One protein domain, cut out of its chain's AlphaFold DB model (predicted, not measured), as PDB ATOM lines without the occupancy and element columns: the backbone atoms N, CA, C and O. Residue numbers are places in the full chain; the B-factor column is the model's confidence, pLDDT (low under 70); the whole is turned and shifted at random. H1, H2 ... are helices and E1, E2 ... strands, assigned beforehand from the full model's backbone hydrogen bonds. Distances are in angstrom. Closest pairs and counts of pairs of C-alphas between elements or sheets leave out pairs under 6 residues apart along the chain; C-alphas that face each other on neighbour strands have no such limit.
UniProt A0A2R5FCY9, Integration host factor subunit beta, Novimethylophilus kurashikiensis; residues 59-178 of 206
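Overview. This is residues 59 to 178 of the 206 residues of the protein "Integration host factor subunit beta" of Novimethylophilus kurashikiensis (UniProt A0A2R5FCY9). One five-stranded antiparallel sheet, strongly twisted and curled like part of a barrel, folds part-way round the helix H3, while the long helix H1 covers its other face over E5 and E4. The short helix H2 sits by the edge strand E2, and the long stretch of residues 116 to 136 leads from E2 round to H3. The printed part has 120 residues with three named helices and five named strands, in the order H1 H2 E1 E2 H3 E3 E4 E5; the sheet runs E2 E1 E5 E4 E3, and the class is mixed, helices and strands. The whole is compact, with a radius of gyration of the C-alphas of 13.0 A, and rounded, spanning 37 by 27 by 27 A.

Arrangement. Start at H1, residues 59 to 73: it is on the sheet at a height of 7.7 A, over E5, residues 172 to 178, and E4, residues 160 to 169. On the local plane its line and that of E4 stand at 29.9 degrees, only just along the strands. Its closest C-alphas to E5 are those of Ala 62 and Ser 176, 5.2 A. Next, H2, residues 81 to 89, is close to H1 but not clearly touching: the closest C-alphas, of Leu 73 and Leu 81, are 7.7 A apart. H2 is on the sheet too, with the C-alphas of Leu 85 and Tyr 114 closest to E2, residues 111 to 115, at 6.9 A. E1, residues 102 to 106, forms a hairpin with E2, where N 104 and O 114 are 2.8 A apart. On its other side E1 is the antiparallel neighbour of E5, with N 105 and O 173 at 3.0 A. H3, residues 137 to 146, lies on the opposite face from H1, giving three layers, helices on both faces of a sheet; C-alphas Ala 145 and Asn 168 are its closest to E4, 5.7 A. E3, residues 151 to 157, then opens a meander E3 E4 E5, each strand the antiparallel neighbour of the one before: look for N 153 and O 164 at 2.8 A, and N 167 and O 174 at 2.8 A. In H1, H2 and H3 every O i to N i+4 pair is within hydrogen-bond range.

Along the chain. Find C-alpha 59 at (0.323, -21.674, 10.995); from there H1 runs 21.6 A. H2 measures 12.3 A, E1 13.8 A, E2 11.0 A, H3 14.4 A and E3 18.9 A. E4 starts at C-alpha 160, (-6.927, -18.518, 25.415), and runs 29.0 A; E5 covers 19.7 A to C-alpha 178 at (-5.009, -21.248, 13.875).

Size, cuts and confidence. The C-alphas of Glu 79 and Gly 159, the two farthest apart, are 39.6 A from each other. The printed part has no cut. The links H2 to E1 and E2 to H3 are long. Mean pLDDT of the printed part is 92.3, and no printed residue is under 70.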
ATOM      1  N   HIS A  59       0.164 -23.016  11.521       86.75
ATOM      2  CA  HIS A  59       0.323 -21.674  10.995       86.75
ATOM      3  C   HIS A  59       0.273 -21.641   9.454       86.75
ATOM      4  O   HIS A  59      -0.480 -20.854   8.868       86.75
ATOM      5  N   THR A  60       1.024 -22.518   8.787       89.19
ATOM      6  CA  THR A  60       0.973 -22.700   7.326       89.19
ATOM      7  C   THR A  60      -0.428 -23.106   6.862       89.19
ATOM      8  O   THR A  60      -0.953 -22.517   5.913       89.19
ATOM      9  N   ARG A  61      -1.094 -24.014   7.585       90.19
ATOM     10  CA  ARG A  61      -2.476 -24.433   7.303       90.19
ATOM     11  C   ARG A  61      -3.452 -23.257   7.311       90.19
ATOM     12  O   ARG A  61      -4.196 -23.094   6.345       90.19
ATOM     13  N   ALA A  62      -3.414 -22.382   8.318       91.75
ATOM     14  CA  ALA A  62      -4.295 -21.210   8.378       91.75
ATOM     15  C   ALA A  62      -4.061 -20.222   7.213       91.75
ATOM     16  O   ALA A  62      -5.019 -19.672   6.649       91.75
ATOM     17  N   ILE A  63      -2.800 -20.026   6.804       93.56
ATOM     18  CA  ILE A  63      -2.451 -19.216   5.625       93.56
ATOM     19  C   ILE A  63      -3.044 -19.829   4.361       93.56
ATOM     20  O   ILE A  63      -3.711 -19.136   3.586       93.56
ATOM     21  N   MET A  64      -2.830 -21.125   4.155       93.44
ATOM     22  CA  MET A  64      -3.291 -21.832   2.965       93.44
ATOM     23  C   MET A  64      -4.820 -21.878   2.899       93.44
ATOM     24  O   MET A  64      -5.394 -21.616   1.841       93.44
ATOM     25  N   ASN A  65      -5.490 -22.122   4.026       93.44
ATOM     26  CA  ASN A  65      -6.947 -22.219   4.113       93.44
ATOM     27  C   ASN A  65      -7.638 -20.905   3.718       93.44
ATOM     28  O   ASN A  65      -8.512 -20.880   2.850       93.44
ATOM     29  N   SER A  66      -7.201 -19.791   4.310       94.81
ATOM     30  CA  SER A  66      -7.744 -18.461   4.007       94.81
ATOM     31  C   SER A  66      -7.396 -17.990   2.593       94.81
ATOM     32  O   SER A  66      -8.266 -17.480   1.890       94.81
ATOM     33  N   THR A  67      -6.156 -18.200   2.137       95.19
ATOM     34  CA  THR A  67      -5.699 -17.768   0.806       95.19
ATOM     35  C   THR A  67      -6.386 -18.553  -0.309       95.19
ATOM     36  O   THR A  67      -6.826 -17.965  -1.297       95.19
ATOM     37  N   SER A  68      -6.530 -19.872  -0.151       93.81
ATOM     38  CA  SER A  68      -7.239 -20.725  -1.110       93.81
ATOM     39  C   SER A  68      -8.697 -20.290  -1.263       93.81
ATOM     40  O   SER A  68      -9.168 -20.059  -2.380       93.81
ATOM     41  N   LEU A  69      -9.389 -20.074  -0.139       93.75
ATOM     42  CA  LEU A  69     -10.784 -19.647  -0.144       93.75
ATOM     43  C   LEU A  69     -10.957 -18.226  -0.698       93.75
ATOM     44  O   LEU A  69     -11.885 -17.972  -1.462       93.75
ATOM     45  N   LEU A  70     -10.046 -17.306  -0.378       94.94
ATOM     46  CA  LEU A  70     -10.046 -15.957  -0.940       94.94
ATOM     47  C   LEU A  70      -9.866 -15.974  -2.461       94.94
ATOM     48  O   LEU A  70     -10.585 -15.275  -3.174       94.94
ATOM     49  N   ASN A  71      -8.920 -16.768  -2.967       92.44
ATOM     50  CA  ASN A  71      -8.687 -16.889  -4.403       92.44
ATOM     51  C   ASN A  71      -9.934 -17.407  -5.118       92.44
ATOM     52  O   ASN A  71     -10.302 -16.845  -6.150       92.44
ATOM     53  N   TYR A  72     -10.617 -18.392  -4.525       89.62
ATOM     54  CA  TYR A  72     -11.901 -18.879  -5.017       89.62
ATOM     55  C   TYR A  72     -12.940 -17.752  -5.093       89.62
ATOM     56  O   TYR A  72     -13.484 -17.500  -6.162       89.62
ATOM     57  N   LEU A  73     -13.154 -17.012  -3.999       90.94
ATOM     58  CA  LEU A  73     -14.122 -15.907  -3.942       90.94
ATOM     59  C   LEU A  73     -13.794 -14.763  -4.906       90.94
ATOM     60  O   LEU A  73     -14.694 -14.129  -5.442       90.94
ATOM     61  N   SER A  74     -12.514 -14.502  -5.155       85.75
ATOM     62  CA  SER A  74     -12.091 -13.369  -5.979       85.75
ATOM     63  C   SER A  74     -12.438 -13.488  -7.466       85.75
ATOM     64  O   SER A  74     -12.346 -12.495  -8.182       85.75
ATOM     65  N   GLY A  75     -12.802 -14.685  -7.933       85.94
ATOM     66  CA  GLY A  75     -13.312 -14.924  -9.286       85.94
ATOM     67  C   GLY A  75     -14.838 -15.009  -9.366       85.94
ATOM     68  O   GLY A  75     -15.373 -15.257 -10.444       85.94
ATOM     69  N   VAL A  76     -15.544 -14.854  -8.243       89.19
ATOM     70  CA  VAL A  76     -16.996 -15.040  -8.160       89.19
ATOM     71  C   VAL A  76     -17.708 -13.730  -8.473       89.19
ATOM     72  O   VAL A  76     -17.431 -12.693  -7.870       89.19
ATOM     73  N   LEU A  77     -18.657 -13.796  -9.405       89.19
ATOM     74  CA  LEU A  77     -19.547 -12.683  -9.718       89.19
ATOM     75  C   LEU A  77     -20.435 -12.342  -8.506       89.19
ATOM     76  O   LEU A  77     -20.882 -13.266  -7.816       89.19
ATOM     77  N   PRO A  78     -20.745 -11.058  -8.248       86.81
ATOM     78  CA  PRO A  78     -21.562 -10.648  -7.103       86.81
ATOM     79  C   PRO A  78     -22.904 -11.387  -6.994       86.81
ATOM     80  O   PRO A  78     -23.332 -11.735  -5.896       86.81
ATOM     81  N   GLU A  79     -23.542 -11.696  -8.123       89.62
ATOM     82  CA  GLU A  79     -24.827 -12.399  -8.196       89.62
ATOM     83  C   GLU A  79     -24.701 -13.879  -7.804       89.62
ATOM     84  O   GLU A  79     -25.640 -14.475  -7.275       89.62
ATOM     85  N   ALA A  80     -23.532 -14.480  -8.036       91.88
ATOM     86  CA  ALA A  80     -23.232 -15.868  -7.692       91.88
ATOM     87  C   ALA A  80     -22.721 -16.030  -6.250       91.88
ATOM     88  O   ALA A  80     -22.722 -17.144  -5.716       91.88
ATOM     89  N   LEU A  81     -22.318 -14.932  -5.598       91.56
ATOM     90  CA  LEU A  81     -21.740 -14.937  -4.256       91.56
ATOM     91  C   LEU A  81     -22.634 -15.638  -3.212       91.56
ATOM     92  O   LEU A  81     -22.111 -16.499  -2.505       91.56
ATOM     93  N   PRO A  82     -23.959 -15.395  -3.122       91.00
ATOM     94  CA  PRO A  82     -24.803 -16.086  -2.142       91.00
ATOM     95  C   PRO A  82     -24.825 -17.613  -2.324       91.00
ATOM     96  O   PRO A  82     -24.798 -18.367  -1.347       91.00
ATOM     97  N   SER A  83     -24.828 -18.081  -3.578       91.94
ATOM     98  CA  SER A  83     -24.773 -19.513  -3.901       91.94
ATOM     99  C   SER A  83     -23.432 -20.117  -3.491       91.94
ATOM    100  O   SER A  83     -23.389 -21.168  -2.853       91.94
ATOM    101  N   VAL A  84     -22.332 -19.417  -3.771       91.81
ATOM    102  CA  VAL A  84     -20.989 -19.833  -3.357       91.81
ATOM    103  C   VAL A  84     -20.865 -19.919  -1.838       91.81
ATOM    104  O   VAL A  84     -20.391 -20.929  -1.324       91.81
ATOM    105  N   LEU A  85     -21.333 -18.913  -1.098       91.44
ATOM    106  CA  LEU A  85     -21.304 -18.933   0.368       91.44
ATOM    107  C   LEU A  85     -22.125 -20.104   0.932       91.44
ATOM    108  O   LEU A  85     -21.710 -20.745   1.898       91.44
ATOM    109  N   THR A  86     -23.242 -20.447   0.285       90.25
ATOM    110  CA  THR A  86     -24.045 -21.633   0.626       90.25
ATOM    111  C   THR A  86     -23.275 -22.930   0.366       90.25
ATOM    112  O   THR A  86     -23.278 -23.832   1.201       90.25
ATOM    113  N   GLN A  87     -22.557 -23.026  -0.754       91.00
ATOM    114  CA  GLN A  87     -21.714 -24.182  -1.079       91.00
ATOM    115  C   GLN A  87     -20.526 -24.336  -0.119       91.00
ATOM    116  O   GLN A  87     -20.163 -25.463   0.217       91.00
ATOM    117  N   ILE A  88     -19.946 -23.230   0.362       90.31
ATOM    118  CA  ILE A  88     -18.931 -23.245   1.428       90.31
ATOM    119  C   ILE A  88     -19.548 -23.804   2.713       90.31
ATOM    120  O   ILE A  88     -18.990 -24.722   3.313       90.31
ATOM    121  N   ASN A  89     -20.718 -23.297   3.112       87.44
ATOM    122  CA  ASN A  89     -21.414 -23.743   4.318       87.44
ATOM    123  C   ASN A  89     -21.771 -25.236   4.284       87.44
ATOM    124  O   ASN A  89     -21.630 -25.930   5.287       87.44
ATOM    125  N   ASN A  90     -22.193 -25.733   3.124       87.94
ATOM    126  CA  ASN A  90     -22.583 -27.129   2.936       87.94
ATOM    127  C   ASN A  90     -21.378 -28.067   2.727       87.94
ATOM    128  O   ASN A  90     -21.567 -29.263   2.516       87.94
ATOM    129  N   GLY A  91     -20.147 -27.544   2.743       83.69
ATOM    130  CA  GLY A  91     -18.928 -28.328   2.535       83.69
ATOM    131  C   GLY A  91     -18.730 -28.821   1.099       83.69
ATOM    132  O   GLY A  91     -17.895 -29.689   0.858       83.69
ATOM    133  N   THR A  92     -19.481 -28.285   0.131       88.00
ATOM    134  CA  THR A  92     -19.322 -28.610  -1.295       88.00
ATOM    135  C   THR A  92     -17.996 -28.074  -1.830       88.00
ATOM    136  O   THR A  92     -17.311 -28.749  -2.599       88.00
ATOM    137  N   ILE A  93     -17.599 -26.879  -1.388       85.94
ATOM    138  CA  ILE A  93     -16.274 -26.324  -1.671       85.94
ATOM    139  C   ILE A  93     -15.285 -26.919  -0.669       85.94
ATOM    140  O   ILE A  93     -15.337 -26.628   0.528       85.94
ATOM    141  N   LYS A  94     -14.383 -27.771  -1.171       81.31
ATOM    142  CA  LYS A  94     -13.330 -28.385  -0.358       81.31
ATOM    143  C   LYS A  94     -12.357 -27.317   0.129       81.31
ATOM    144  O   LYS A  94     -11.772 -26.589  -0.669       81.31
ATOM    145  N   ARG A  95     -12.172 -27.272   1.444       87.06
ATOM    146  CA  ARG A  95     -11.167 -26.449   2.118       87.06
ATOM    147  C   ARG A  95      -9.988 -27.311   2.545       87.06
ATOM    148  O   ARG A  95     -10.152 -28.512   2.742       87.06
ATOM    149  N   ILE A  96      -8.822 -26.682   2.672       86.25
ATOM    150  CA  ILE A  96      -7.582 -27.355   3.085       86.25
ATOM    151  C   ILE A  96      -7.678 -27.779   4.556       86.25
ATOM    152  O   ILE A  96      -7.306 -28.899   4.885       86.25
ATOM    153  N   ALA A  97      -8.250 -26.921   5.404       84.75
ATOM    154  CA  ALA A  97      -8.512 -27.202   6.813       84.75
ATOM    155  C   ALA A  97      -9.984 -26.878   7.136       84.75
ATOM    156  O   ALA A  97     -10.303 -25.756   7.546       84.75
ATOM    157  N   PRO A  98     -10.933 -27.793   6.850       84.69
ATOM    158  CA  PRO A  98     -12.357 -27.563   7.100       84.69
ATOM    159  C   PRO A  98     -12.708 -27.455   8.594       84.69
ATOM    160  O   PRO A  98     -13.700 -26.814   8.946       84.69
ATOM    161  N   GLU A  99     -11.905 -28.059   9.464       85.75
ATOM    162  CA  GLU A  99     -12.005 -27.982  10.920       85.75
ATOM    163  C   GLU A  99     -11.607 -26.612  11.480       85.75
ATOM    164  O   GLU A  99     -12.170 -26.195  12.492       85.75
ATOM    165  N   ASP A 100     -10.711 -25.890  10.801       88.56
ATOM    166  CA  ASP A 100     -10.271 -24.562  11.222       88.56
ATOM    167  C   ASP A 100     -11.380 -23.534  10.918       88.56
ATOM    168  O   ASP A 100     -11.795 -23.385   9.756       88.56
ATOM    169  N   PRO A 101     -11.889 -22.807  11.934       91.12
ATOM    170  CA  PRO A 101     -12.935 -21.814  11.733       91.12
ATOM    171  C   PRO A 101     -12.507 -20.709  10.768       91.12
ATOM    172  O   PRO A 101     -11.448 -20.098  10.938       91.12
ATOM    173  N   VAL A 102     -13.373 -20.400   9.801       95.12
ATOM    174  CA  VAL A 102     -13.187 -19.265   8.889       95.12
ATOM    175  C   VAL A 102     -14.343 -18.276   8.953       95.12
ATOM    176  O   VAL A 102     -15.502 -18.642   9.178       95.12
ATOM    177  N   TRP A 103     -14.030 -17.012   8.691       96.44
ATOM    178  CA  TRP A 103     -15.019 -15.968   8.447       96.44
ATOM    179  C   TRP A 103     -14.617 -15.117   7.248       96.44
ATOM    180  O   TRP A 103     -13.436 -14.913   6.960       96.44
ATOM    181  N   ILE A 104     -15.631 -14.638   6.534       97.06
ATOM    182  CA  ILE A 104     -15.506 -13.860   5.304       97.06
ATOM    183  C   ILE A 104     -16.203 -12.525   5.538       97.06
ATOM    184  O   ILE A 104     -17.349 -12.494   5.991       97.06
ATOM    185  N   ILE A 105     -15.526 -11.425   5.224       97.56
ATOM    186  CA  ILE A 105     -16.060 -10.069   5.380       97.56
ATOM    187  C   ILE A 105     -15.908  -9.324   4.054       97.56
ATOM    188  O   ILE A 105     -14.882  -9.429   3.379       97.56
ATOM    189  N   ASN A 106     -16.935  -8.557   3.700       95.81
ATOM    190  CA  ASN A 106     -16.851  -7.535   2.671       95.81
ATOM    191  C   ASN A 106     -16.334  -6.236   3.309       95.81
ATOM    192  O   ASN A 106     -17.012  -5.627   4.139       95.81
ATOM    193  N   ALA A 107     -15.118  -5.826   2.947       94.75
ATOM    194  CA  ALA A 107     -14.457  -4.647   3.493       94.75
ATOM    195  C   ALA A 107     -15.032  -3.314   2.974       94.75
ATOM    196  O   ALA A 107     -14.829  -2.295   3.639       94.75
ATOM    197  N   ASP A 108     -15.757  -3.308   1.845       94.25
ATOM    198  CA  ASP A 108     -16.487  -2.123   1.362       94.25
ATOM    199  C   ASP A 108     -17.661  -1.810   2.291       94.25
ATOM    200  O   ASP A 108     -17.804  -0.692   2.787       94.25
ATOM    201  N   THR A 109     -18.495  -2.819   2.554       95.62
ATOM    202  CA  THR A 109     -19.741  -2.656   3.319       95.62
ATOM    203  C   THR A 109     -19.568  -2.884   4.818       95.62
ATOM    204  O   THR A 109     -20.506  -2.679   5.583       95.62
ATOM    205  N   ASN A 110     -18.380  -3.315   5.252       96.38
ATOM    206  CA  ASN A 110     -18.088  -3.809   6.600       96.38
ATOM    207  C   ASN A 110     -19.009  -4.964   7.046       96.38
ATOM    208  O   ASN A 110     -19.191  -5.171   8.245       96.38
ATOM    209  N   GLN A 111     -19.601  -5.718   6.117       97.50
ATOM    210  CA  GLN A 111     -20.547  -6.786   6.445       97.50
ATOM    211  C   GLN A 111     -19.875  -8.154   6.489       97.50
ATOM    212  O   GLN A 111     -19.075  -8.513   5.624       97.50
ATOM    213  N   ILE A 112     -20.260  -8.950   7.480       97.62
ATOM    214  CA  ILE A 112     -19.888 -10.357   7.584       97.62
ATOM    215  C   ILE A 112     -20.700 -11.131   6.547       97.62
ATOM    216  O   ILE A 112     -21.924 -11.204   6.626       97.62
ATOM    217  N   LEU A 113     -20.018 -11.721   5.574       95.94
ATOM    218  CA  LEU A 113     -20.644 -12.539   4.539       95.94
ATOM    219  C   LEU A 113     -20.863 -13.975   5.014       95.94
ATOM    220  O   LEU A 113     -21.830 -14.626   4.629       95.94
ATOM    221  N   TYR A 114     -19.953 -14.476   5.847       95.44
ATOM    222  CA  TYR A 114     -19.984 -15.838   6.357       95.44
ATOM    223  C   TYR A 114     -19.179 -15.939   7.648       95.44
ATOM    224  O   TYR A 114     -18.103 -15.350   7.759       95.44
ATOM    225  N   TYR A 115     -19.675 -16.728   8.598       95.25
ATOM    226  CA  TYR A 115     -18.936 -17.140   9.786       95.25
ATOM    227  C   TYR A 115     -19.236 -18.615  10.048       95.25
ATOM    228  O   TYR A 115     -20.383 -18.989  10.316       95.25
ATOM    229  N   GLN A 116     -18.209 -19.460   9.982       92.00
ATOM    230  CA  GLN A 116     -18.365 -20.902  10.143       92.00
ATOM    231  C   GLN A 116     -18.972 -21.263  11.503       92.00
ATOM    232  O   GLN A 116     -18.456 -20.893  12.555       92.00
ATOM    233  N   GLY A 117     -20.078 -22.009  11.475       86.12
ATOM    234  CA  GLY A 117     -20.787 -22.444  12.681       86.12
ATOM    235  C   GLY A 117     -21.595 -21.347  13.385       86.12
ATOM    236  O   GLY A 117     -22.208 -21.627  14.410       86.12
ATOM    237  N   GLN A 118     -21.635 -20.120  12.852       90.75
ATOM    238  CA  GLN A 118     -22.355 -18.986  13.446       90.75
ATOM    239  C   GLN A 118     -23.156 -18.203  12.383       90.75
ATOM    240  O   GLN A 118     -22.886 -17.027  12.125       90.75
ATOM    241  N   PRO A 119     -24.185 -18.814  11.764       87.50
ATOM    242  CA  PRO A 119     -24.951 -18.195  10.673       87.50
ATOM    243  C   PRO A 119     -25.701 -16.920  11.090       87.50
ATOM    244  O   PRO A 119     -26.070 -16.106  10.250       87.50
ATOM    245  N   THR A 120     -25.902 -16.707  12.392       93.06
ATOM    246  CA  THR A 120     -26.543 -15.503  12.941       93.06
ATOM    247  C   THR A 120     -25.699 -14.236  12.783       93.06
ATOM    248  O   THR A 120     -26.196 -13.148  13.077       93.06
ATOM    249  N   PHE A 121     -24.436 -14.350  12.361       93.81
ATOM    250  CA  PHE A 121     -23.566 -13.211  12.066       93.81
ATOM    251  C   PHE A 121     -23.639 -12.744  10.614       93.81
ATOM    252  O   PHE A 121     -23.207 -11.632  10.331       93.81
ATOM    253  N   THR A 122     -24.209 -13.534   9.706       94.19
ATOM    254  CA  THR A 122     -24.350 -13.149   8.298       94.19
ATOM    255  C   THR A 122     -25.105 -11.821   8.164       94.19
ATOM    256  O   THR A 122     -26.118 -11.599   8.827       94.19
ATOM    257  N   ASN A 123     -24.596 -10.933   7.311       95.00
ATOM    258  CA  ASN A 123     -25.050  -9.557   7.074       95.00
ATOM    259  C   ASN A 123     -24.954  -8.605   8.277       95.00
ATOM    260  O   ASN A 123     -25.363  -7.447   8.168       95.00
ATOM    261  N   LYS A 124     -24.401  -9.037   9.417       97.38
ATOM    262  CA  LYS A 124     -24.092  -8.126  10.524       97.38
ATOM    263  C   LYS A 124     -22.807  -7.354  10.249       97.38
ATOM    264  O   LYS A 124     -21.948  -7.788   9.486       97.38
ATOM    265  N   ASP A 125     -22.676  -6.212  10.913       97.94
ATOM    266  CA  ASP A 125     -21.461  -5.402  10.863       97.94
ATOM    267  C   ASP A 125     -20.273  -6.148  11.501       97.94
ATOM    268  O   ASP A 125     -20.410  -6.788  12.547       97.94
ATOM    269  N   ALA A 126     -19.085  -6.020  10.908       97.38
ATOM    270  CA  ALA A 126     -17.841  -6.623  11.385       97.38
ATOM    271  C   ALA A 126     -17.467  -6.211  12.824       97.38
ATOM    272  O   ALA A 126     -16.702  -6.906  13.490       97.38
ATOM    273  N   SER A 127     -18.019  -5.114  13.350       97.44
ATOM    274  CA  SER A 127     -17.874  -4.690  14.752       97.44
ATOM    275  C   SER A 127     -18.521  -5.636  15.755       97.44
ATOM    276  O   SER A 127     -18.179  -5.558  16.935       97.44
ATOM    277  N   GLN A 128     -19.422  -6.516  15.312       97.44
ATOM    278  CA  GLN A 128     -20.035  -7.552  16.144       97.44
ATOM    279  C   GLN A 128     -19.070  -8.703  16.447       97.44
ATOM    280  O   GLN A 128     -19.311  -9.471  17.373       97.44
ATOM    281  N   LEU A 129     -17.973  -8.818  15.692       96.25
ATOM    282  CA  LEU A 129     -16.913  -9.782  15.958       96.25
ATOM    283  C   LEU A 129     -16.001  -9.240  17.059       96.25
ATOM    284  O   LEU A 129     -15.082  -8.457  16.793       96.25
ATOM    285  N   VAL A 130     -16.321  -9.628  18.293       96.31
ATOM    286  CA  VAL A 130     -15.657  -9.200  19.526       96.31
ATOM    287  C   VAL A 130     -15.133 -10.425  20.263       96.31
ATOM    288  O   VAL A 130     -15.838 -11.425  20.363       96.31
ATOM    289  N   ASP A 131     -13.896 -10.350  20.735       94.75
ATOM    290  CA  ASP A 131     -13.266 -11.407  21.524       94.75
ATOM    291  C   ASP A 131     -13.610 -11.286  23.027       94.75
ATOM    292  O   ASP A 131     -14.283 -10.341  23.454       94.75
ATOM    293  N   ASP A 132     -13.150 -12.230  23.848       94.25
ATOM    294  CA  ASP A 132     -13.483 -12.289  25.281       94.25
ATOM    295  C   ASP A 132     -12.982 -11.082  26.090       94.25
ATOM    296  O   ASP A 132     -13.502 -10.797  27.169       94.25
ATOM    297  N   ILE A 133     -11.974 -10.364  25.584       95.12
ATOM    298  CA  ILE A 133     -11.396  -9.177  26.232       95.12
ATOM    299  C   ILE A 133     -11.944  -7.867  25.649       95.12
ATOM    300  O   ILE A 133     -11.469  -6.784  25.993       95.12
ATOM    301  N   GLY A 134     -12.955  -7.940  24.778       95.00
ATOM    302  CA  GLY A 134     -13.639  -6.780  24.214       95.00
ATOM    303  C   GLY A 134     -12.989  -6.189  22.959       95.00
ATOM    304  O   GLY A 134     -13.426  -5.131  22.492       95.00
ATOM    305  N   GLN A 135     -11.972  -6.828  22.373       95.38
ATOM    306  CA  GLN A 135     -11.380  -6.370  21.117       95.38
ATOM    307  C   GLN A 135     -12.279  -6.709  19.930       95.38
ATOM    308  O   GLN A 135     -12.624  -7.862  19.676       95.38
ATOM    309  N   ARG A 136     -12.604  -5.685  19.134       96.44
ATOM    310  CA  ARG A 136     -13.388  -5.813  17.896       96.44
ATOM    311  C   ARG A 136     -12.515  -6.306  16.742       96.44
ATOM    312  O   ARG A 136     -12.143  -5.533  15.852       96.44
ATOM    313  N   PHE A 137     -12.146  -7.581  16.768       95.75
ATOM    314  CA  PHE A 137     -11.211  -8.157  15.801       95.75
ATOM    315  C   PHE A 137     -11.712  -8.078  14.350       95.75
ATOM    316  O   PHE A 137     -10.893  -7.907  13.447       95.75
ATOM    317  N   GLY A 138     -13.028  -8.090  14.102       96.25
ATOM    318  CA  GLY A 138     -13.570  -7.902  12.749       96.25
ATOM    319  C   GLY A 138     -13.283  -6.512  12.172       96.25
ATOM    320  O   GLY A 138     -12.844  -6.396  11.030       96.25
ATOM    321  N   GLN A 139     -13.424  -5.452  12.974       96.88
ATOM    322  CA  GLN A 139     -13.075  -4.084  12.552       96.88
ATOM    323  C   GLN A 139     -11.567  -3.921  12.336       96.88
ATOM    324  O   GLN A 139     -11.135  -3.269  11.386       96.88
ATOM    325  N   LYS A 140     -10.746  -4.580  13.163       95.75
ATOM    326  CA  LYS A 140      -9.293  -4.636  12.958       95.75
ATOM    327  C   LYS A 140      -8.930  -5.347  11.647       95.75
ATOM    328  O   LYS A 140      -8.025  -4.893  10.948       95.75
ATOM    329  N   ALA A 141      -9.632  -6.422  11.287       95.75
ATOM    330  CA  ALA A 141      -9.449  -7.109  10.007       95.75
ATOM    331  C   ALA A 141      -9.776  -6.184   8.824       95.75
ATOM    332  O   ALA A 141      -8.956  -6.024   7.921       95.75
ATOM    333  N   VAL A 142     -10.927  -5.506   8.873       96.62
ATOM    334  CA  VAL A 142     -11.367  -4.542   7.849       96.62
ATOM    335  C   VAL A 142     -10.366  -3.398   7.682       96.62
ATOM    336  O   VAL A 142     -10.001  -3.059   6.557       96.62
ATOM    337  N   ALA A 143      -9.887  -2.812   8.782       94.75
ATOM    338  CA  ALA A 143      -8.913  -1.724   8.731       94.75
ATOM    339  C   ALA A 143      -7.613  -2.146   8.025       94.75
ATOM    340  O   ALA A 143      -7.082  -1.393   7.212       94.75
ATOM    341  N   ASN A 144      -7.130  -3.369   8.278       92.81
ATOM    342  CA  ASN A 144      -5.960  -3.917   7.588       92.81
ATOM    343  C   ASN A 144      -6.242  -4.232   6.109       92.81
ATOM    344  O   ASN A 144      -5.403  -3.957   5.249       92.81
ATOM    345  N   ALA A 145      -7.432  -4.748   5.796       91.44
ATOM    346  CA  ALA A 145      -7.845  -5.042   4.429       91.44
ATOM    347  C   ALA A 145      -7.891  -3.781   3.544       91.44
ATOM    348  O   ALA A 145      -7.421  -3.807   2.404       91.44
ATOM    349  N   LYS A 146      -8.373  -2.651   4.083       91.06
ATOM    350  CA  LYS A 146      -8.440  -1.358   3.372       91.06
ATOM    351  C   LYS A 146      -7.076  -0.798   2.968       91.06
ATOM    352  O   LYS A 146      -6.989  -0.046   2.008       91.06
ATOM    353  N   VAL A 147      -6.006  -1.195   3.656       90.50
ATOM    354  CA  VAL A 147      -4.622  -0.839   3.296       90.50
ATOM    355  C   VAL A 147      -3.897  -1.975   2.562       90.50
ATOM    356  O   VAL A 147      -2.669  -2.032   2.574       90.50
ATOM    357  N   ALA A 148      -4.656  -2.884   1.938       83.81
ATOM    358  CA  ALA A 148      -4.178  -4.020   1.147       83.81
ATOM    359  C   ALA A 148      -3.228  -4.974   1.902       83.81
ATOM    360  O   ALA A 148      -2.331  -5.570   1.307       83.81
ATOM    361  N   ARG A 149      -3.412  -5.143   3.219       83.12
ATOM    362  CA  ARG A 149      -2.540  -5.994   4.042       83.12
ATOM    363  C   ARG A 149      -3.171  -7.344   4.335       83.12
ATOM    364  O   ARG A 149      -4.201  -7.416   5.002       83.12
ATOM    365  N   ASN A 150      -2.467  -8.403   3.947       93.44
ATOM    366  CA  ASN A 150      -2.598  -9.688   4.624       93.44
ATOM    367  C   ASN A 150      -1.980  -9.564   6.017       93.44
ATOM    368  O   ASN A 150      -0.949  -8.902   6.185       93.44
ATOM    369  N   THR A 151      -2.601 -10.154   7.030       93.06
ATOM    370  CA  THR A 151      -2.130  -9.956   8.400       93.06
ATOM    371  C   THR A 151      -2.532 -11.079   9.332       93.06
ATOM    372  O   THR A 151      -3.511 -11.781   9.095       93.06
ATOM    373  N   TRP A 152      -1.795 -11.194  10.430       93.88
ATOM    374  CA  TRP A 152      -2.197 -11.999  11.566       93.88
ATOM    375  C   TRP A 152      -2.912 -11.135  12.604       93.88
ATOM    376  O   TRP A 152      -2.466 -10.040  12.952       93.88
ATOM    377  N   LEU A 153      -4.012 -11.657  13.128       94.00
ATOM    378  CA  LEU A 153      -4.730 -11.128  14.276       94.00
ATOM    379  C   LEU A 153      -4.551 -12.078  15.458       94.00
ATOM    380  O   LEU A 153      -4.443 -13.287  15.280       94.00
ATOM    381  N   THR A 154      -4.551 -11.524  16.662       93.25
ATOM    382  CA  THR A 154      -4.701 -12.300  17.895       93.25
ATOM    383  C   THR A 154      -6.144 -12.170  18.352       93.25
ATOM    384  O   THR A 154      -6.672 -11.057  18.350       93.25
ATOM    385  N   ILE A 155      -6.768 -13.287  18.712       92.69
ATOM    386  CA  ILE A 155      -8.159 -13.358  19.164       92.69
ATOM    387  C   ILE A 155      -8.188 -14.129  20.478       92.69
ATOM    388  O   ILE A 155      -7.637 -15.230  20.550       92.69
ATOM    389  N   VAL A 156      -8.825 -13.567  21.505       92.00
ATOM    390  CA  VAL A 156      -8.974 -14.237  22.802       92.00
ATOM    391  C   VAL A 156     -10.334 -14.933  22.905       92.00
ATOM    392  O   VAL A 156     -11.369 -14.278  22.839       92.00
ATOM    393  N   MET A 157     -10.349 -16.256  23.074       88.69
ATOM    394  CA  MET A 157     -11.574 -17.060  23.211       88.69
ATOM    395  C   MET A 157     -11.395 -18.138  24.280       88.69
ATOM    396  O   MET A 157     -10.360 -18.795  24.338       88.69
ATOM    397  N   GLY A 158     -12.384 -18.332  25.149       88.31
ATOM    398  CA  GLY A 158     -12.268 -19.229  26.300       88.31
ATOM    399  C   GLY A 158     -11.095 -18.885  27.227       88.31
ATOM    400  O   GLY A 158     -10.536 -19.785  27.849       88.31
ATOM    401  N   GLY A 159     -10.673 -17.614  27.279       87.00
ATOM    402  CA  GLY A 159      -9.474 -17.181  28.012       87.00
ATOM    403  C   GLY A 159      -8.130 -17.580  27.379       87.00
ATOM    404  O   GLY A 159      -7.088 -17.369  27.997       87.00
ATOM    405  N   LEU A 160      -8.127 -18.129  26.161       89.25
ATOM    406  CA  LEU A 160      -6.927 -18.518  25.415       89.25
ATOM    407  C   LEU A 160      -6.695 -17.587  24.222       89.25
ATOM    408  O   LEU A 160      -7.643 -17.080  23.631       89.25
ATOM    409  N   SER A 161      -5.428 -17.371  23.860       89.81
ATOM    410  CA  SER A 161      -5.046 -16.546  22.706       89.81
ATOM    411  C   SER A 161      -4.775 -17.400  21.472       89.81
ATOM    412  O   SER A 161      -3.887 -18.254  21.472       89.81
ATOM    413  N   TYR A 162      -5.496 -17.100  20.398       90.75
ATOM    414  CA  TYR A 162      -5.373 -17.752  19.101       90.75
ATOM    415  C   TYR A 162      -4.839 -16.778  18.057       90.75
ATOM    416  O   TYR A 162      -5.181 -15.593  18.064       90.75
ATOM    417  N   GLY A 163      -4.016 -17.282  17.141       92.50
ATOM    418  CA  GLY A 163      -3.675 -16.563  15.919       92.50
ATOM    419  C   GLY A 163      -4.774 -16.752  14.876       92.50
ATOM    420  O   GLY A 163      -5.326 -17.837  14.752       92.50
ATOM    421  N   ALA A 164      -5.080 -15.726  14.098       95.00
ATOM    422  CA  ALA A 164      -5.916 -15.839  12.912       95.00
ATOM    423  C   ALA A 164      -5.239 -15.131  11.747       95.00
ATOM    424  O   ALA A 164      -4.927 -13.944  11.847       95.00
ATOM    425  N   TYR A 165      -5.019 -15.835  10.643       95.75
ATOM    426  CA  TYR A 165      -4.471 -15.212   9.449       95.75
ATOM    427  C   TYR A 165      -5.601 -14.729   8.556       95.75
ATOM    428  O   TYR A 165      -6.485 -15.502   8.197       95.75
ATOM    429  N   CYS A 166      -5.549 -13.454   8.197       97.06
ATOM    430  CA  CYS A 166      -6.484 -12.788   7.314       97.06
ATOM    431  C   CYS A 166      -5.806 -12.504   5.976       97.06
ATOM    432  O   CYS A 166      -4.944 -11.626   5.875       97.06
ATOM    433  N   ALA A 167      -6.219 -13.247   4.955       96.88
ATOM    434  CA  ALA A 167      -5.896 -12.978   3.568       96.88
ATOM    435  C   ALA A 167      -6.874 -11.932   3.017       96.88
ATOM    436  O   ALA A 167      -8.069 -11.958   3.317       96.88
ATOM    437  N   ASN A 168      -6.378 -11.023   2.188       95.31
ATOM    438  CA  ASN A 168      -7.155  -9.923   1.644       95.31
ATOM    439  C   ASN A 168      -6.935  -9.759   0.139       95.31
ATOM    440  O   ASN A 168      -5.804  -9.694  -0.343       95.31
ATOM    441  N   LYS A 169      -8.040  -9.632  -0.594       93.38
ATOM    442  CA  LYS A 169      -8.089  -9.218  -1.995       93.38
ATOM    443  C   LYS A 169      -9.361  -8.406  -2.167       93.38
ATOM    444  O   LYS A 169     -10.454  -8.960  -2.267       93.38
ATOM    445  N   TYR A 170      -9.183  -7.090  -2.139       86.50
ATOM    446  CA  TYR A 170     -10.275  -6.133  -2.035       86.50
ATOM    447  C   TYR A 170     -11.396  -6.408  -3.059       86.50
ATOM    448  O   TYR A 170     -11.082  -6.621  -4.232       86.50
ATOM    449  N   PRO A 171     -12.678  -6.406  -2.640       91.62
ATOM    450  CA  PRO A 171     -13.171  -6.041  -1.304       91.62
ATOM    451  C   PRO A 171     -13.279  -7.208  -0.315       91.62
ATOM    452  O   PRO A 171     -13.739  -7.021   0.811       91.62
ATOM    453  N   PHE A 172     -12.885  -8.416  -0.705       94.69
ATOM    454  CA  PHE A 172     -13.032  -9.593   0.140       94.69
ATOM    455  C   PHE A 172     -11.832  -9.771   1.063       94.69
ATOM    456  O   PHE A 172     -10.675  -9.735   0.637       94.69
ATOM    457  N   LEU A 173     -12.119 -10.054   2.330       95.69
ATOM    458  CA  LEU A 173     -11.139 -10.599   3.257       95.69
ATOM    459  C   LEU A 173     -11.646 -11.938   3.794       95.69
ATOM    460  O   LEU A 173     -12.833 -12.101   4.093       95.69
ATOM    461  N   VAL A 174     -10.730 -12.889   3.929       97.19
ATOM    462  CA  VAL A 174     -10.985 -14.208   4.505       97.19
ATOM    463  C   VAL A 174      -9.993 -14.426   5.625       97.19
ATOM    464  O   VAL A 174      -8.787 -14.350   5.401       97.19
ATOM    465  N   CYS A 175     -10.488 -14.731   6.817       97.06
ATOM    466  CA  CYS A 175      -9.637 -15.098   7.937       97.06
ATOM    467  C   CYS A 175      -9.836 -16.568   8.305       97.06
ATOM    468  O   CYS A 175     -10.966 -17.055   8.293       97.06
ATOM    469  N   SER A 176      -8.744 -17.247   8.651       95.88
ATOM    470  CA  SER A 176      -8.735 -18.604   9.206       95.88
ATOM    471  C   SER A 176      -8.081 -18.576  10.576       95.88
ATOM    472  O   SER A 176      -6.988 -18.027  10.730       95.88
ATOM    473  N   LEU A 177      -8.742 -19.170  11.565       93.00
ATOM    474  CA  LEU A 177      -8.174 -19.363  12.892       93.00
ATOM    475  C   LEU A 177      -7.086 -20.445  12.834       93.00
ATOM    476  O   LEU A 177      -7.274 -21.469  12.189       93.00
ATOM    477  N   ASN A 178      -5.979 -20.221  13.531       89.81
ATOM    478  CA  ASN A 178      -5.009 -21.248  13.875       89.81
ATOM    479  C   ASN A 178      -5.397 -21.820  15.256       89.81
ATOM    480  O   ASN A 178      -5.323 -21.084  16.248       89.81
TER     481      ASN A 178